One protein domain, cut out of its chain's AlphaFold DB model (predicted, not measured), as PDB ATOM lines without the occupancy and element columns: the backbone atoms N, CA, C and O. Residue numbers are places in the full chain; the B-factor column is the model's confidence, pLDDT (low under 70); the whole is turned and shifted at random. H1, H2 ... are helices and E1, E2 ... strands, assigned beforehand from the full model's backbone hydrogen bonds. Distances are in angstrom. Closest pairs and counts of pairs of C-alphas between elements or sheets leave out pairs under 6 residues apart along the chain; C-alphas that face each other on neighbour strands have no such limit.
ATOM      1  N   ARG A   6     -27.613  46.110  14.611       94.56
ATOM      2  CA  ARG A   6     -27.078  45.204  15.635       94.56
ATOM      3  C   ARG A   6     -27.797  43.861  15.584       94.56
ATOM      4  O   ARG A   6     -29.019  43.792  15.624       94.56
ATOM      5  N   LYS A   7     -27.021  42.773  15.545       93.12
ATOM      6  CA  LYS A   7     -27.556  41.405  15.453       93.12
ATOM      7  C   LYS A   7     -28.491  41.044  16.608       93.12
ATOM      8  O   LYS A   7     -29.560  40.493  16.369       93.12
ATOM      9  N   SER A   8     -28.101  41.377  17.837       93.25
ATOM     10  CA  SER A   8     -28.926  41.164  19.033       93.25
ATOM     11  C   SER A   8     -30.275  41.875  18.940       93.25
ATOM     12  O   SER A   8     -31.302  41.319  19.315       93.25
ATOM     13  N   ASP A   9     -30.273  43.094  18.408       96.00
ATOM     14  CA  ASP A   9     -31.444  43.963  18.383       96.00
ATOM     15  C   ASP A   9     -32.460  43.490  17.343       96.00
ATOM     16  O   ASP A   9     -33.651  43.526  17.632       96.00
ATOM     17  N   ARG A  10     -32.020  42.955  16.192       95.94
ATOM     18  CA  ARG A  10     -32.924  42.376  15.177       95.94
ATOM     19  C   ARG A  10     -33.836  41.295  15.747       95.94
ATOM     20  O   ARG A  10     -35.040  41.327  15.519       95.94
ATOM     21  N   ALA A  11     -33.279  40.361  16.518       94.50
ATOM     22  CA  ALA A  11     -34.064  39.294  17.138       94.50
ATOM     23  C   ALA A  11     -35.090  39.850  18.141       94.50
ATOM     24  O   ALA A  11     -36.231  39.385  18.200       94.50
ATOM     25  N   VAL A  12     -34.708  40.884  18.899       96.94
ATOM     26  CA  VAL A  12     -35.603  41.571  19.843       96.94
ATOM     27  C   VAL A  12     -36.705  42.334  19.106       96.94
ATOM     28  O   VAL A  12     -37.864  42.253  19.507       96.94
ATOM     29  N   MET A  13     -36.373  43.045  18.027       97.75
ATOM     30  CA  MET A  13     -37.334  43.761  17.182       97.75
ATOM     31  C   MET A  13     -38.341  42.791  16.560       97.75
ATOM     32  O   MET A  13     -39.544  42.998  16.703       97.75
ATOM     33  N   ALA A  14     -37.869  41.688  15.971       97.94
ATOM     34  CA  ALA A  14     -38.730  40.652  15.406       97.94
ATOM     35  C   ALA A  14     -39.678  40.051  16.447       97.94
ATOM     36  O   ALA A  14     -40.881  39.983  16.212       97.94
ATOM     37  N   SER A  15     -39.161  39.709  17.630       97.81
ATOM     38  CA  SER A  15     -39.977  39.153  18.717       97.81
ATOM     39  C   SER A  15     -41.031  40.145  19.221       97.81
ATOM     40  O   SER A  15     -42.175  39.769  19.461       97.81
ATOM     41  N   ARG A  16     -40.677  41.430  19.367       98.31
ATOM     42  CA  ARG A  16     -41.615  42.475  19.815       98.31
ATOM     43  C   ARG A  16     -42.690  42.772  18.776       98.31
ATOM     44  O   ARG A  16     -43.851  42.941  19.140       98.31
ATOM     45  N   LEU A  17     -42.310  42.828  17.501       98.50
ATOM     46  CA  LEU A  17     -43.250  43.001  16.400       98.50
ATOM     47  C   LEU A  17     -44.221  41.817  16.321       98.50
ATOM     48  O   LEU A  17     -45.427  42.036  16.228       98.50
ATOM     49  N   ALA A  18     -43.710  40.586  16.421       98.50
ATOM     50  CA  ALA A  18     -44.527  39.379  16.438       98.50
ATOM     51  C   ALA A  18     -45.532  39.394  17.594       98.50
ATOM     52  O   ALA A  18     -46.732  39.337  17.344       98.50
ATOM     53  N   ALA A  19     -45.067  39.611  18.828       98.38
ATOM     54  CA  ALA A  19     -45.939  39.681  20.000       98.38
ATOM     55  C   ALA A  19     -47.012  40.778  19.869       98.38
ATOM     56  O   ALA A  19     -48.169  40.583  20.246       98.38
ATOM     57  N   SER A  20     -46.654  41.939  19.305       98.12
ATOM     58  CA  SER A  20     -47.616  43.009  19.034       98.12
ATOM     59  C   SER A  20     -48.672  42.568  18.019       98.12
ATOM     60  O   SER A  20     -49.863  42.718  18.281       98.12
ATOM     61  N   ALA A  21     -48.270  41.977  16.895       98.38
ATOM     62  CA  ALA A  21     -49.197  41.518  15.865       98.38
ATOM     63  C   ALA A  21     -50.110  40.374  16.345       98.38
ATOM     64  O   ALA A  21     -51.323  40.409  16.116       98.38
ATOM     65  N   GLU A  22     -49.557  39.402  17.071       98.38
ATOM     66  CA  GLU A  22     -50.294  38.292  17.687       98.38
ATOM     67  C   GLU A  22     -51.341  38.793  18.689       98.38
ATOM     68  O   GLU A  22     -52.448  38.258  18.737       98.38
ATOM     69  N   SER A  23     -51.061  39.879  19.426       97.88
ATOM     70  CA  SER A  23     -52.039  40.498  20.338       97.88
ATOM     71  C   SER A  23     -53.300  41.026  19.629       97.88
ATOM     72  O   SER A  23     -54.353  41.174  20.252       97.88
ATOM     73  N   PHE A  24     -53.230  41.254  18.312       97.31
ATOM     74  CA  PHE A  24     -54.374  41.599  17.463       97.31
ATOM     75  C   PHE A  24     -54.983  40.391  16.731       97.31
ATOM     76  O   PHE A  24     -55.885  40.571  15.912       97.31
ATOM     77  N   GLY A  25     -54.531  39.171  17.037       96.50
ATOM     78  CA  GLY A  25     -55.005  37.924  16.433       96.50
ATOM     79  C   GLY A  25     -54.404  37.622  15.058       96.50
ATOM     80  O   GLY A  25     -54.983  36.836  14.308       96.50
ATOM     81  N   ALA A  26     -53.286  38.258  14.695       98.06
ATOM     82  CA  ALA A  26     -52.582  37.944  13.458       98.06
ATOM     83  C   ALA A  26     -51.775  36.643  13.589       98.06
ATOM     84  O   ALA A  26     -51.273  36.312  14.660       98.06
ATOM     85  N   GLN A  27     -51.616  35.937  12.474       98.19
ATOM     86  CA  GLN A  27     -50.641  34.859  12.343       98.19
ATOM     87  C   GLN A  27     -49.283  35.468  12.010       98.19
ATOM     88  O   GLN A  27     -49.204  36.355  11.155       98.19
ATOM     89  N   VAL A  28     -48.226  34.989  12.658       98.50
ATOM     90  CA  VAL A  28     -46.869  35.490  12.442       98.50
ATOM     91  C   VAL A  28     -45.920  34.335  12.161       98.50
ATOM     92  O   VAL A  28     -45.931  33.323  12.856       98.50
ATOM     93  N   THR A  29     -45.070  34.517  11.156       98.00
ATOM     94  CA  THR A  29     -43.922  33.652  10.877       98.00
ATOM     95  C   THR A  29     -42.660  34.498  10.939       98.00
ATOM     96  O   THR A  29     -42.598  35.559  10.315       98.00
ATOM     97  N   ILE A  30     -41.656  34.026  11.677       97.31
ATOM     98  CA  ILE A  30     -40.331  34.647  11.729       97.31
ATOM     99  C   ILE A  30     -39.349  33.745  10.993       97.31
ATOM    100  O   ILE A  30     -39.157  32.590  11.375       97.31
ATOM    101  N   GLU A  31     -38.689  34.289   9.978       95.75
ATOM    102  CA  GLU A  31     -37.543  33.649   9.342       95.75
ATOM    103  C   GLU A  31     -36.269  34.236   9.952       95.75
ATOM    104  O   GLU A  31     -36.016  35.440   9.818       95.75
ATOM    105  N   PRO A  32     -35.482  33.427  10.681       92.06
ATOM    106  CA  PRO A  32     -34.306  33.923  11.371       92.06
ATOM    107  C   PRO A  32     -33.201  34.341  10.398       92.06
ATOM    108  O   PRO A  32     -33.161  33.967   9.226       92.06
ATOM    109  N   GLU A  33     -32.245  35.093  10.935       89.81
ATOM    110  CA  GLU A  33     -31.049  35.489  10.203       89.81
ATOM    111  C   GLU A  33     -30.307  34.274   9.635       89.81
ATOM    112  O   GLU A  33     -30.010  33.322  10.359       89.81
ATOM    113  N   GLY A  34     -29.975  34.340   8.344       85.88
ATOM    114  CA  GLY A  34     -29.308  33.258   7.619       85.88
ATOM    115  C   GLY A  34     -30.250  32.295   6.891       85.88
ATOM    116  O   GLY A  34     -29.752  31.434   6.172       85.88
ATOM    117  N   SER A  35     -31.576  32.455   7.003       86.00
ATOM    118  CA  SER A  35     -32.542  31.675   6.208       86.00
ATOM    119  C   SER A  35     -32.417  31.918   4.699       86.00
ATOM    120  O   SER A  35     -32.681  31.023   3.902       86.00
ATOM    121  N   SER A  36     -31.979  33.113   4.299       83.88
ATOM    122  CA  SER A  36     -31.774  33.492   2.902       83.88
ATOM    123  C   SER A  36     -30.286  33.602   2.573       83.88
ATOM    124  O   SER A  36     -29.539  34.317   3.244       83.88
ATOM    125  N   SER A  37     -29.849  32.932   1.503       84.88
ATOM    126  CA  SER A  37     -28.464  33.013   1.013       84.88
ATOM    127  C   SER A  37     -28.136  34.364   0.369       84.88
ATOM    128  O   SER A  37     -26.978  34.784   0.380       84.88
ATOM    129  N   ILE A  38     -29.147  35.061  -0.160       84.25
ATOM    130  CA  ILE A  38     -29.009  36.394  -0.764       84.25
ATOM    131  C   ILE A  38     -29.057  37.512   0.287       84.25
ATOM    132  O   ILE A  38     -28.392  38.533   0.120       84.25
ATOM    133  N   SER A  39     -29.746  37.264   1.405       85.56
ATOM    134  CA  SER A  39     -29.939  38.213   2.503       85.56
ATOM    135  C   SER A  39     -29.553  37.610   3.864       85.56
ATOM    136  O   SER A  39     -30.379  37.474   4.767       85.56
ATOM    137  N   PRO A  40     -28.273  37.251   4.077       88.44
ATOM    138  CA  PRO A  40     -27.856  36.470   5.244       88.44
ATOM    139  C   PRO A  40     -27.886  37.245   6.567       88.44
ATOM    140  O   PRO A  40     -27.605  36.662   7.608       88.44
ATOM    141  N   ARG A  41     -28.155  38.559   6.540       92.00
ATOM    142  CA  ARG A  41     -28.218  39.430   7.729       92.00
ATOM    143  C   ARG A  41     -29.626  39.951   8.024       92.00
ATOM    144  O   ARG A  41     -29.762  40.778   8.926       92.00
ATOM    145  N   GLU A  42     -30.626  39.481   7.285       93.88
ATOM    146  CA  GLU A  42     -32.025  39.874   7.439       93.88
ATOM    147  C   GLU A  42     -32.770  38.894   8.339       93.88
ATOM    148  O   GLU A  42     -32.544  37.690   8.281       93.88
ATOM    149  N   VAL A  43     -33.657  39.428   9.172       96.19
ATOM    150  CA  VAL A  43     -34.720  38.657   9.826       96.19
ATOM    151  C   VAL A  43     -36.023  39.091   9.177       96.19
ATOM    152  O   VAL A  43     -36.323  40.287   9.199       96.19
ATOM    153  N   PHE A  44     -36.790  38.153   8.626       95.69
ATOM    154  CA  PHE A  44     -38.102  38.455   8.056       95.69
ATOM    155  C   PHE A  44     -39.199  38.139   9.059       95.69
ATOM    156  O   PHE A  44     -39.186  37.098   9.715       95.69
ATOM    157  N   VAL A  45     -40.176  39.031   9.155       98.00
ATOM    158  CA  VAL A  45     -41.395  38.834   9.932       98.00
ATOM    159  C   VAL A  45     -42.574  38.957   8.985       98.00
ATOM    160  O   VAL A  45     -42.914  40.052   8.538       98.00
ATOM    161  N   SER A  46     -43.193  37.826   8.672       98.19
ATOM    162  CA  SER A  46     -44.402  37.757   7.857       98.19
ATOM    163  C   SER A  46     -45.620  37.734   8.767       98.19
ATOM    164  O   SER A  46     -45.739  36.870   9.631       98.19
ATOM    165  N   ILE A  47     -46.524  38.688   8.575       98.62
ATOM    166  CA  ILE A  47     -47.721  38.894   9.390       98.62
ATOM    167  C   ILE A  47     -48.938  38.742   8.486       98.62
ATOM    168  O   ILE A  47     -49.053  39.427   7.468       98.62
ATOM    169  N   ARG A  48     -49.875  37.884   8.885       98.44
ATOM    170  CA  ARG A  48     -51.146  37.661   8.196       98.44
ATOM    171  C   ARG A  48     -52.312  37.947   9.135       98.44
ATOM    172  O   ARG A  48     -52.523  37.258  10.128       98.44
ATOM    173  N   GLY A  49     -53.063  38.991   8.814       97.50
ATOM    174  CA  GLY A  49     -54.267  39.416   9.514       97.50
ATOM    175  C   GLY A  49     -55.557  38.877   8.892       97.50
ATOM    176  O   GLY A  49     -55.573  37.985   8.037       97.50
ATOM    177  N   ALA A  50     -56.674  39.452   9.336       97.75
ATOM    178  CA  ALA A  50     -58.006  39.070   8.887       97.75
ATOM    179  C   ALA A  50     -58.186  39.241   7.369       97.75
ATOM    180  O   ALA A  50     -57.609  40.133   6.743       97.75
ATOM    181  N   ARG A  51     -59.030  38.380   6.786       97.12
ATOM    182  CA  ARG A  51     -59.423  38.400   5.363       97.12
ATOM    183  C   ARG A  51     -58.242  38.404   4.383       97.12
ATOM    184  O   ARG A  51     -58.365  38.913   3.273       97.12
ATOM    185  N   GLY A  52     -57.107  37.830   4.780       96.69
ATOM    186  CA  GLY A  52     -55.918  37.727   3.934       96.69
ATOM    187  C   GLY A  52     -55.133  39.029   3.793       96.69
ATOM    188  O   GLY A  52     -54.332  39.131   2.872       96.69
ATOM    189  N   LEU A  53     -55.347  40.028   4.654       98.56
ATOM    190  CA  LEU A  53     -54.430  41.162   4.739       98.56
ATOM    191  C   LEU A  53     -53.066  40.671   5.241       98.56
ATOM    192  O   LEU A  53     -53.000  40.020   6.279       98.56
ATOM    193  N   SER A  54     -51.989  41.027   4.552       98.38
ATOM    194  CA  SER A  54     -50.640  40.559   4.854       98.38
ATOM    195  C   SER A  54     -49.604  41.670   4.735       98.38
ATOM    196  O   SER A  54     -49.757  42.616   3.959       98.38
ATOM    197  N   VAL A  55     -48.520  41.542   5.493       98.38
ATOM    198  CA  VAL A  55     -47.328  42.387   5.393       98.38
ATOM    199  C   VAL A  55     -46.102  41.575   5.784       98.38
ATOM    200  O   VAL A  55     -46.177  40.724   6.667       98.38
ATOM    201  N   THR A  56     -44.976  41.849   5.138       97.75
ATOM    202  CA  THR A  56     -43.674  41.304   5.523       97.75
ATOM    203  C   THR A  56     -42.766  42.467   5.877       97.75
ATOM    204  O   THR A  56     -42.724  43.451   5.141       97.75
ATOM    205  N   ILE A  57     -42.084  42.357   7.013       97.12
ATOM    206  CA  ILE A  57     -41.092  43.321   7.480       97.12
ATOM    207  C   ILE A  57     -39.738  42.632   7.519       97.12
ATOM    208  O   ILE A  57     -39.591  41.590   8.156       97.12
ATOM    209  N   ASP A  58     -38.756  43.227   6.863       94.94
ATOM    210  CA  ASP A  58     -37.358  42.836   6.916       94.94
ATOM    211  C   ASP A  58     -36.583  43.750   7.873       94.94
ATOM    212  O   ASP A  58     -36.637  44.978   7.804       94.94
ATOM    213  N   PHE A  59     -35.847  43.142   8.800       96.12
ATOM    214  CA  PHE A  59     -34.850  43.848   9.599       96.12
ATOM    215  C   PHE A  59     -33.468  43.574   9.017       96.12
ATOM    216  O   PHE A  59     -32.804  42.615   9.416       96.12
ATOM    217  N   ASP A  60     -33.029  44.409   8.074       94.38
ATOM    218  CA  ASP A  60     -31.736  44.250   7.406       94.38
ATOM    219  C   ASP A  60     -30.577  44.897   8.183       94.38
ATOM    220  O   ASP A  60     -30.452  46.120   8.302       94.38
ATOM    221  N   GLY A  61     -29.625  44.071   8.625       93.94
ATOM    222  CA  GLY A  61     -28.363  44.541   9.201       93.94
ATOM    223  C   GLY A  61     -27.498  45.407   8.273       93.94
ATOM    224  O   GLY A  61     -26.539  46.029   8.744       93.94
ATOM    225  N   ARG A  62     -27.796  45.458   6.972       92.50
ATOM    226  CA  ARG A  62     -27.122  46.274   5.955       92.50
ATOM    227  C   ARG A  62     -27.945  47.469   5.468       92.50
ATOM    228  O   ARG A  62     -27.364  48.264   4.735       92.50
ATOM    229  N   SER A  63     -29.152  47.705   5.993       89.94
ATOM    230  CA  SER A  63     -30.046  48.786   5.542       89.94
ATOM    231  C   SER A  63     -29.325  50.130   5.395       89.94
ATOM    232  O   SER A  63     -28.644  50.592   6.314       89.94
ATOM    233  N   VAL A  64     -29.441  50.777   4.238       90.31
ATOM    234  CA  VAL A  64     -28.840  52.103   4.001       90.31
ATOM    235  C   VAL A  64     -29.564  53.220   4.757       90.31
ATOM    236  O   VAL A  64     -28.990  54.283   4.973       90.31
ATOM    237  N   GLN A  65     -30.796  52.959   5.192       90.88
ATOM    238  CA  GLN A  65     -31.647  53.873   5.946       90.88
ATOM    239  C   GLN A  65     -32.151  53.139   7.193       90.88
ATOM    240  O   GLN A  65     -33.302  52.702   7.219       90.88
ATOM    241  N   PRO A  66     -31.284  52.922   8.201       89.75
ATOM    242  CA  PRO A  66     -31.722  52.278   9.425       89.75
ATOM    243  C   PRO A  66     -32.827  53.105  10.092       89.75
ATOM    244  O   PRO A  66     -32.793  54.334  10.015       89.75
ATOM    245  N   ASP A  67     -33.762  52.431  10.757       92.44
ATOM    246  CA  ASP A  67     -34.905  53.019  11.468       92.44
ATOM    247  C   ASP A  67     -35.988  53.638  10.557       92.44
ATOM    248  O   ASP A  67     -36.958  54.213  11.043       92.44
ATOM    249  N   ILE A  68     -35.863  53.496   9.231       95.56
ATOM    250  CA  ILE A  68     -36.898  53.876   8.263       95.56
ATOM    251  C   ILE A  68     -37.492  52.604   7.663       95.56
ATOM    252  O   ILE A  68     -36.844  51.892   6.898       95.56
ATOM    253  N   HIS A  69     -38.753  52.331   7.985       95.75
ATOM    254  CA  HIS A  69     -39.439  51.109   7.580       95.75
ATOM    255  C   HIS A  69     -40.532  51.406   6.554       95.75
ATOM    256  O   HIS A  69     -41.498  52.119   6.836       95.75
ATOM    257  N   VAL A  70     -40.412  50.817   5.363       96.06
ATOM    258  CA  VAL A  70     -41.456  50.857   4.333       96.06
ATOM    259  C   VAL A  70     -42.419  49.696   4.565       96.06
ATOM    260  O   VAL A  70     -42.111  48.540   4.299       96.06
ATOM    261  N   VAL A  71     -43.616  50.004   5.054       97.94
ATOM    262  CA  VAL A  71     -44.642  49.013   5.391       97.94
ATOM    263  C   VAL A  71     -45.549  48.789   4.184       97.94
ATOM    264  O   VAL A  71     -46.485  49.556   3.936       97.94
ATOM    265  N   ALA A  72     -45.264  47.736   3.417       97.81
ATOM    266  CA  ALA A  72     -46.016  47.362   2.221       97.81
ATOM    267  C   ALA A  72     -47.089  46.303   2.529       97.81
ATOM    268  O   ALA A  72     -46.879  45.093   2.399       97.81
ATOM    269  N   TRP A  73     -48.276  46.771   2.901       98.38
ATOM    270  CA  TRP A  73     -49.450  45.919   3.045       98.38
ATOM    271  C   TRP A  73     -49.925  45.407   1.693       98.38
ATOM    272  O   TRP A  73     -49.944  46.142   0.700       98.38
ATOM    273  N   HIS A  74     -50.385  44.164   1.668       97.94
ATOM    274  CA  HIS A  74     -50.975  43.558   0.493       97.94
ATOM    275  C   HIS A  74     -52.068  42.552   0.852       97.94
ATOM    276  O   HIS A  74     -52.090  41.994   1.942       97.94
ATOM    277  N   MET A  75     -52.975  42.310  -0.087       98.00
ATOM    278  CA  MET A  75     -53.945  41.226   0.014       98.00
ATOM    279  C   MET A  75     -53.321  39.939  -0.517       98.00
ATOM    280  O   MET A  75     -52.761  39.921  -1.617       98.00
ATOM    281  N   ALA A  76     -53.422  38.870   0.263       95.44
ATOM    282  CA  ALA A  76     -53.023  37.537  -0.138       95.44
ATOM    283  C   ALA A  76     -53.824  37.081  -1.367       95.44
ATOM    284  O   ALA A  76     -54.976  37.470  -1.574       95.44
ATOM    285  N   LEU A  77     -53.195  36.258  -2.208       92.19
ATOM    286  CA  LEU A  77     -53.768  35.839  -3.494       92.19
ATOM    287  C   LEU A  77     -55.041  34.993  -3.348       92.19
ATOM    288  O   LEU A  77     -55.847  34.931  -4.275       92.19
ATOM    289  N   ASP A  78     -55.216  34.368  -2.187       94.19
ATOM    290  CA  ASP A  78     -56.380  33.579  -1.789       94.19
ATOM    291  C   ASP A  78     -57.518  34.428  -1.187       94.19
ATOM    292  O   ASP A  78     -58.505  33.878  -0.708       94.19
ATOM    293  N   SER A  79     -57.409  35.760  -1.229       96.62
ATOM    294  CA  SER A  79     -58.453  36.683  -0.788       96.62
ATOM    295  C   SER A  79     -59.088  37.438  -1.952       96.62
ATOM    296  O   SER A  79     -58.425  37.808  -2.924       96.62
ATOM    297  N   ASP A  80     -60.390  37.696  -1.825       97.25
ATOM    298  CA  ASP A  80     -61.164  38.584  -2.698       97.25
ATOM    299  C   ASP A  80     -61.277  40.013  -2.166       97.25
ATOM    300  O   ASP A  80     -61.718  40.911  -2.885       97.25
ATOM    301  N   ALA A  81     -60.871  40.250  -0.918       97.81
ATOM    302  CA  ALA A  81     -61.047  41.548  -0.295       97.81
ATOM    303  C   ALA A  81     -60.186  42.622  -0.978       97.81
ATOM    304  O   ALA A  81     -59.020  42.413  -1.311       97.81
ATOM    305  N   CYS A  82     -60.766  43.812  -1.129       98.12
ATOM    306  CA  CYS A  82     -60.075  45.006  -1.601       98.12
ATOM    307  C   CYS A  82     -59.989  46.041  -0.479       98.12
ATOM    308  O   CYS A  82     -60.941  46.214   0.288       98.12
ATOM    309  N   LEU A  83     -58.884  46.779  -0.425       98.56
ATOM    310  CA  LEU A  83     -58.657  47.832   0.553       98.56
ATOM    311  C   LEU A  83     -59.584  49.035   0.321       98.56
ATOM    312  O   LEU A  83     -59.879  49.443  -0.813       98.56
ATOM    313  N   SER A  84     -60.041  49.615   1.426       98.31
ATOM    314  CA  SER A  84     -60.759  50.884   1.463       98.31
ATOM    315  C   SER A  84     -59.779  52.057   1.468       98.31
ATOM    316  O   SER A  84     -58.647  51.934   1.931       98.31
ATOM    317  N   ASP A  85     -60.228  53.232   1.027       98.00
ATOM    318  CA  ASP A  85     -59.390  54.444   1.047       98.00
ATOM    319  C   ASP A  85     -58.997  54.866   2.470       98.00
ATOM    320  O   ASP A  85     -57.983  55.527   2.674       98.00
ATOM    321  N   ARG A  86     -59.755  54.431   3.487       97.25
ATOM    322  CA  ARG A  86     -59.424  54.689   4.896       97.25
ATOM    323  C   ARG A  86     -58.111  54.028   5.305       97.25
ATOM    324  O   ARG A  86     -57.471  54.484   6.253       97.25
ATOM    325  N   PHE A  87     -57.711  52.956   4.622       97.94
ATOM    326  CA  PHE A  87     -56.508  52.207   4.965       97.94
ATOM    327  C   PHE A  87     -55.225  53.033   4.752       97.94
ATOM    328  O   PHE A  87     -54.250  52.848   5.482       97.94
ATOM    329  N   GLY A  88     -55.260  54.039   3.869       96.69
ATOM    330  CA  GLY A  88     -54.183  55.009   3.671       96.69
ATOM    331  C   GLY A  88     -53.810  55.153   2.200       96.69
ATOM    332  O   GLY A  88     -54.683  55.279   1.344       96.69
ATOM    333  N   ASN A  89     -52.511  55.126   1.901       97.44
ATOM    334  CA  ASN A  89     -51.983  55.221   0.539       97.44
ATOM    335  C   ASN A  89     -52.167  53.893  -0.223       97.44
ATOM    336  O   ASN A  89     -51.224  53.126  -0.432       97.44
ATOM    337  N   VAL A  90     -53.419  53.616  -0.579       98.19
ATOM    338  CA  VAL A  90     -53.848  52.435  -1.329       98.19
ATOM    339  C   VAL A  90     -53.565  52.628  -2.815       98.19
ATOM    340  O   VAL A  90     -53.878  53.665  -3.393       98.19
ATOM    341  N   ASN A  91     -53.025  51.595  -3.463       96.56
ATOM    342  CA  ASN A  91     -52.824  51.601  -4.907       96.56
ATOM    343  C   ASN A  91     -54.184  51.697  -5.639       96.56
ATOM    344  O   ASN A  91     -55.006  50.783  -5.496       96.56
ATOM    345  N   PRO A  92     -54.413  52.735  -6.466       95.62
ATOM    346  CA  PRO A  92     -55.720  53.007  -7.065       95.62
ATOM    347  C   PRO A  92     -56.083  52.086  -8.238       95.62
ATOM    348  O   PRO A  92     -57.207  52.134  -8.726       95.62
ATOM    349  N   VAL A  93     -55.148  51.266  -8.729       91.12
ATOM    350  CA  VAL A  93     -55.376  50.404  -9.899       91.12
ATOM    351  C   VAL A  93     -56.056  49.102  -9.500       91.12
ATOM    352  O   VAL A  93     -56.988  48.655 -10.163       91.12
ATOM    353  N   HIS A  94     -55.577  48.470  -8.430       87.06
ATOM    354  CA  HIS A  94     -56.054  47.150  -8.023       87.06
ATOM    355  C   HIS A  94     -56.504  47.089  -6.562       87.06
ATOM    356  O   HIS A  94     -57.038  46.067  -6.163       87.06
ATOM    357  N   PHE A  95     -56.296  48.133  -5.747       97.06
ATOM    358  CA  PHE A  95     -56.762  48.220  -4.351       97.06
ATOM    359  C   PHE A  95     -56.332  47.059  -3.434       97.06
ATOM    360  O   PHE A  95     -56.920  46.833  -2.387       97.06
ATOM    361  N   HIS A  96     -55.306  46.303  -3.823       96.81
ATOM    362  CA  HIS A  96     -54.791  45.143  -3.076       96.81
ATOM    363  C   HIS A  96     -53.446  45.436  -2.408       96.81
ATOM    364  O   HIS A  96     -52.836  44.524  -1.868       96.81
ATOM    365  N   LYS A  97     -52.939  46.670  -2.498       97.44
ATOM    366  CA  LYS A  97     -51.685  47.084  -1.861       97.44
ATOM    367  C   LYS A  97     -51.844  48.462  -1.247       97.44
ATOM    368  O   LYS A  97     -52.555  49.296  -1.808       97.44
ATOM    369  N   SER A  98     -51.154  48.690  -0.142       98.19
ATOM    370  CA  SER A  98     -51.014  49.997   0.489       98.19
ATOM    371  C   SER A  98     -49.610  50.138   1.047       98.19
ATOM    372  O   SER A  98     -49.043  49.164   1.538       98.19
ATOM    373  N   THR A  99     -49.071  51.349   1.019       97.69
ATOM    374  CA  THR A  99     -47.724  51.620   1.530       97.69
ATOM    375  C   THR A  99     -47.777  52.692   2.604       97.69
ATOM    376  O   THR A  99     -48.395  53.734   2.415       97.69
ATOM    377  N   ALA A 100     -47.116  52.451   3.728       97.56
ATOM    378  CA  ALA A 100     -46.838  53.463   4.738       97.56
ATOM    379  C   ALA A 100     -45.330  53.522   4.998       97.56
ATOM    380  O   ALA A 100     -44.609  52.577   4.685       97.56
ATOM    381  N   VAL A 101     -44.864  54.628   5.564       97.44
ATOM    382  CA  VAL A 101     -43.492  54.766   6.058       97.44
ATOM    383  C   VAL A 101     -43.572  54.996   7.558       97.44
ATOM    384  O   VAL A 101     -44.404  55.780   8.016       97.44
ATOM    385  N   ALA A 102     -42.743  54.282   8.308       97.44
ATOM    386  CA  ALA A 102     -42.580  54.455   9.739       97.44
ATOM    387  C   ALA A 102     -41.131  54.839  10.045       97.44
ATOM    388  O   ALA A 102     -40.210  54.147   9.617       97.44
ATOM    389  N   GLU A 103     -40.952  55.930  10.786       96.69
ATOM    390  CA  GLU A 103     -39.654  56.389  11.281       96.69
ATOM    391  C   GLU A 103     -39.551  56.008  12.757       96.69
ATOM    392  O   GLU A 103     -40.311  56.518  13.584       96.69
ATOM    393  N   GLY A 104     -38.671  55.073  13.091       96.19
ATOM    394  CA  GLY A 104     -38.620  54.498  14.426       96.19
ATOM    395  C   GLY A 104     -39.300  53.139  14.523       96.19
ATOM    396  O   GLY A 104     -40.392  52.910  13.988       96.19
ATOM    397  N   PHE A 105     -38.718  52.259  15.336       97.31
ATOM    398  CA  PHE A 105     -39.347  50.984  15.687       97.31
ATOM    399  C   PHE A 105     -40.730  51.146  16.352       97.31
ATOM    400  O   PHE A 105     -41.650  50.386  16.056       97.31
ATOM    401  N   ASP A 106     -40.926  52.157  17.202       97.25
ATOM    402  CA  ASP A 106     -42.229  52.393  17.843       97.25
ATOM    403  C   ASP A 106     -43.290  52.857  16.830       97.25
ATOM    404  O   ASP A 106     -44.446  52.427  16.892       97.25
ATOM    405  N   ALA A 107     -42.901  53.676  15.845       97.94
ATOM    406  CA  ALA A 107     -43.788  54.064  14.751       97.94
ATOM    407  C   ALA A 107     -44.149  52.857  13.875       97.94
ATOM    408  O   ALA A 107     -45.300  52.727  13.457       97.94
ATOM    409  N   LEU A 108     -43.200  51.943  13.644       98.31
ATOM    410  CA  LEU A 108     -43.463  50.693  12.933       98.31
ATOM    411  C   LEU A 108     -44.529  49.873  13.668       98.31
ATOM    412  O   LEU A 108     -45.515  49.468  13.049       98.31
ATOM    413  N   LEU A 109     -44.387  49.683  14.984       98.50
ATOM    414  CA  LEU A 109     -45.391  48.985  15.794       98.50
ATOM    415  C   LEU A 109     -46.767  49.660  15.694       98.50
ATOM    416  O   LEU A 109     -47.772  48.975  15.503       98.50
ATOM    417  N   ALA A 110     -46.824  50.993  15.752       98.38
ATOM    418  CA  ALA A 110     -48.074  51.742  15.633       98.38
ATOM    419  C   ALA A 110     -48.741  51.578  14.253       98.38
ATOM    420  O   ALA A 110     -49.958  51.381  14.171       98.38
ATOM    421  N   VAL A 111     -47.964  51.616  13.165       98.38
ATOM    422  CA  VAL A 111     -48.468  51.409  11.796       98.38
ATOM    423  C   VAL A 111     -48.992  49.984  11.612       98.38
ATOM    424  O   VAL A 111     -50.058  49.795  11.015       98.38
ATOM    425  N   ILE A 112     -48.287  48.987  12.157       98.62
ATOM    426  CA  ILE A 112     -48.712  47.584  12.112       98.62
ATOM    427  C   ILE A 112     -50.007  47.386  12.902       98.62
ATOM    428  O   ILE A 112     -50.984  46.858  12.365       98.62
ATOM    429  N   ALA A 113     -50.053  47.885  14.140       98.56
ATOM    430  CA  ALA A 113     -51.230  47.822  14.998       98.56
ATOM    431  C   ALA A 113     -52.452  48.473  14.337       98.56
ATOM    432  O   ALA A 113     -53.519  47.865  14.291       98.56
ATOM    433  N   ARG A 114     -52.300  49.670  13.750       98.50
ATOM    434  CA  ARG A 114     -53.379  50.348  13.014       98.50
ATOM    435  C   ARG A 114     -53.930  49.469  11.892       98.50
ATOM    436  O   ARG A 114     -55.147  49.319  11.791       98.50
ATOM    437  N   GLY A 115     -53.056  48.887  11.069       98.44
ATOM    438  CA  GLY A 115     -53.469  48.011   9.970       98.44
ATOM    439  C   GLY A 115     -54.266  46.799  10.459       98.44
ATOM    440  O   GLY A 115     -55.335  46.506   9.923       98.44
ATOM    441  N   LEU A 116     -53.798  46.145  11.526       98.69
ATOM    442  CA  LEU A 116     -54.460  44.976  12.112       98.69
ATOM    443  C   LEU A 116     -55.784  45.318  12.808       98.69
ATOM    444  O   LEU A 116     -56.746  44.565  12.672       98.69
ATOM    445  N   ILE A 117     -55.875  46.463  13.493       98.56
ATOM    446  CA  ILE A 117     -57.130  46.957  14.080       98.56
ATOM    447  C   ILE A 117     -58.179  47.155  12.984       98.56
ATOM    448  O   ILE A 117     -59.275  46.606  13.093       98.56
ATOM    449  N   MET A 118     -57.816  47.855  11.906       98.62
ATOM    450  CA  MET A 118     -58.719  48.100  10.777       98.62
ATOM    451  C   MET A 118     -59.115  46.811  10.045       98.62
ATOM    452  O   MET A 118     -60.211  46.694   9.497       98.62
ATOM    453  N   ALA A 119     -58.215  45.828   9.987       98.25
ATOM    454  CA  ALA A 119     -58.534  44.522   9.425       98.25
ATOM    455  C   ALA A 119     -59.546  43.779  10.302       98.25
ATOM    456  O   ALA A 119     -60.510  43.207   9.795       98.25
ATOM    457  N   ARG A 120     -59.341  43.811  11.620       97.56
ATOM    458  CA  ARG A 120     -60.201  43.145  12.599       97.56
ATOM    459  C   ARG A 120     -61.600  43.753  12.650       97.56
ATOM    460  O   ARG A 120     -62.569  43.009  12.724       97.56
ATOM    461  N   ASP A 121     -61.712  45.080  12.613       97.44
ATOM    462  CA  ASP A 121     -63.007  45.778  12.631       97.44
ATOM    463  C   ASP A 121     -63.674  45.881  11.242       97.44
ATOM    464  O   ASP A 121     -64.807  46.345  11.118       97.44
ATOM    465  N   GLY A 122     -62.981  45.425  10.194       97.88
ATOM    466  CA  GLY A 122     -63.463  45.394   8.817       97.88
ATOM    467  C   GLY A 122     -63.343  46.722   8.061       97.88
ATOM    468  O   GLY A 122     -63.565  46.744   6.849       97.88
ATOM    469  N   THR A 123     -62.948  47.818   8.714       98.44
ATOM    470  CA  THR A 123     -62.831  49.144   8.084       98.44
ATOM    471  C   THR A 123     -61.685  49.237   7.077       98.44
ATOM    472  O   THR A 123     -61.688  50.130   6.222       98.44
ATOM    473  N   ALA A 124     -60.735  48.297   7.116       98.38
ATOM    474  CA  ALA A 124     -59.694  48.145   6.103       98.38
ATOM    475  C   ALA A 124     -60.250  47.813   4.714       98.38
ATOM    476  O   ALA A 124     -59.561  48.057   3.726       98.38
ATOM    477  N   PHE A 125     -61.471  47.277   4.609       98.56
ATOM    478  CA  PHE A 125     -61.974  46.675   3.375       98.56
ATOM    479  C   PHE A 125     -63.147  47.443   2.764       98.56
ATOM    480  O   PHE A 125     -63.923  48.104   3.452       98.56
ATOM    481  N   CYS A 126     -63.288  47.346   1.442       98.38
ATOM    482  CA  CYS A 126     -64.362  47.971   0.678       98.38
ATOM    483  C   CYS A 126     -65.214  46.906  -0.037       98.38
ATOM    484  O   CYS A 126     -64.820  46.439  -1.109       98.38
TER     485      CYS A 126
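AT A GLANCE: This is residues 6 to 126 of the 165 residues of an uncharacterized protein of marine sediment metagenome (UniProt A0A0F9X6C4). One twisted sheet of five antiparallel strands has two helices, H1 and H2, side by side over one face, while its other face bears no named helix. H1 covers the E1 and E2 part of the sheet and H2 the E3 and E4 part; E3 and E4 pair over a short stretch, residues 53 to 54 with 74 to 75, and spread from each other beyond it. The printed part has 121 residues, with two named helices and five named strands in the order H1, E1, E2, E3, E4, E5, H2; the sheet's order is E1, E2, E3, E4, E5 and the class is mixed, helices and strands. The whole is compact, with a radius of gyration of the C-alphas of 14.1 A and spans of 40 by 27 by 26 A.

HOW THE PARTS SIT: The strands E1, residues 27 to 31, E2, 42 to 48, E3, 53 to 60, E4, 68 to 75, and E5, 97 to 103, form a meander, each strand the antiparallel neighbour of the one before. In the hairpin of E1 and E2, N 27 and O 48 are within hydrogen-bond range at 2.8 A. In the hairpin of E2 and E3, N 45 and O 57 are at 2.8 A. The pairing of E3 is staggered: it pairs with E2 over residues 54 to 60 and with E4 over 53 to 54, where N 54 and O 74 are at 2.8 A. In the hairpin of E4 and E5, N 71 and O 100 are at 2.8 A. H1, residues 7 to 23, is on the sheet at a height of 8.9 A, over E2 and, only just, with 3 C-alphas, over E1; its line stands at 1 degrees to E2 on the local plane, along the strands. The closest C-alphas of H1 and E2 are those of Ala 14 and Val 45, 6.4 A apart. H2, residues 105 to 120, is on the same face at a height of 8.8 A, over E3 and E4, and at 7 degrees to E4 on the local plane, along the strands. The closest C-alphas of H2 and E5 are those of Ala 102 and Leu 108, 5.0 A apart. H1 and H2 touch at a shallow tilt of 25 degrees, the same way, with the C-alphas of Leu 17 and Leu 109 closest at 6.4 A. Every O i to N i+4 pair is within hydrogen-bond range in H2, and 12 of 13 in H1.

IN THESE COORDINATES: E3 is 23.1 A long, E4 22.8 A, E5 20.1 A, E2 19.3 A and E1 13.5 A from first to last C-alpha. H1 is 25.0 A long and begins at C-alpha 7 (-27.556, 41.405, 15.453); H2 is 22.5 A long and ends at C-alpha 120 (-60.201, 43.145, 12.599).

THE WHOLE: The two C-alphas farthest apart are those of Ser 8 and Cys 126, 40.5 A. The link from E4 to E5, residues 76 to 96, is long. The printed part has no cut, and no printed residue has a pLDDT under 70.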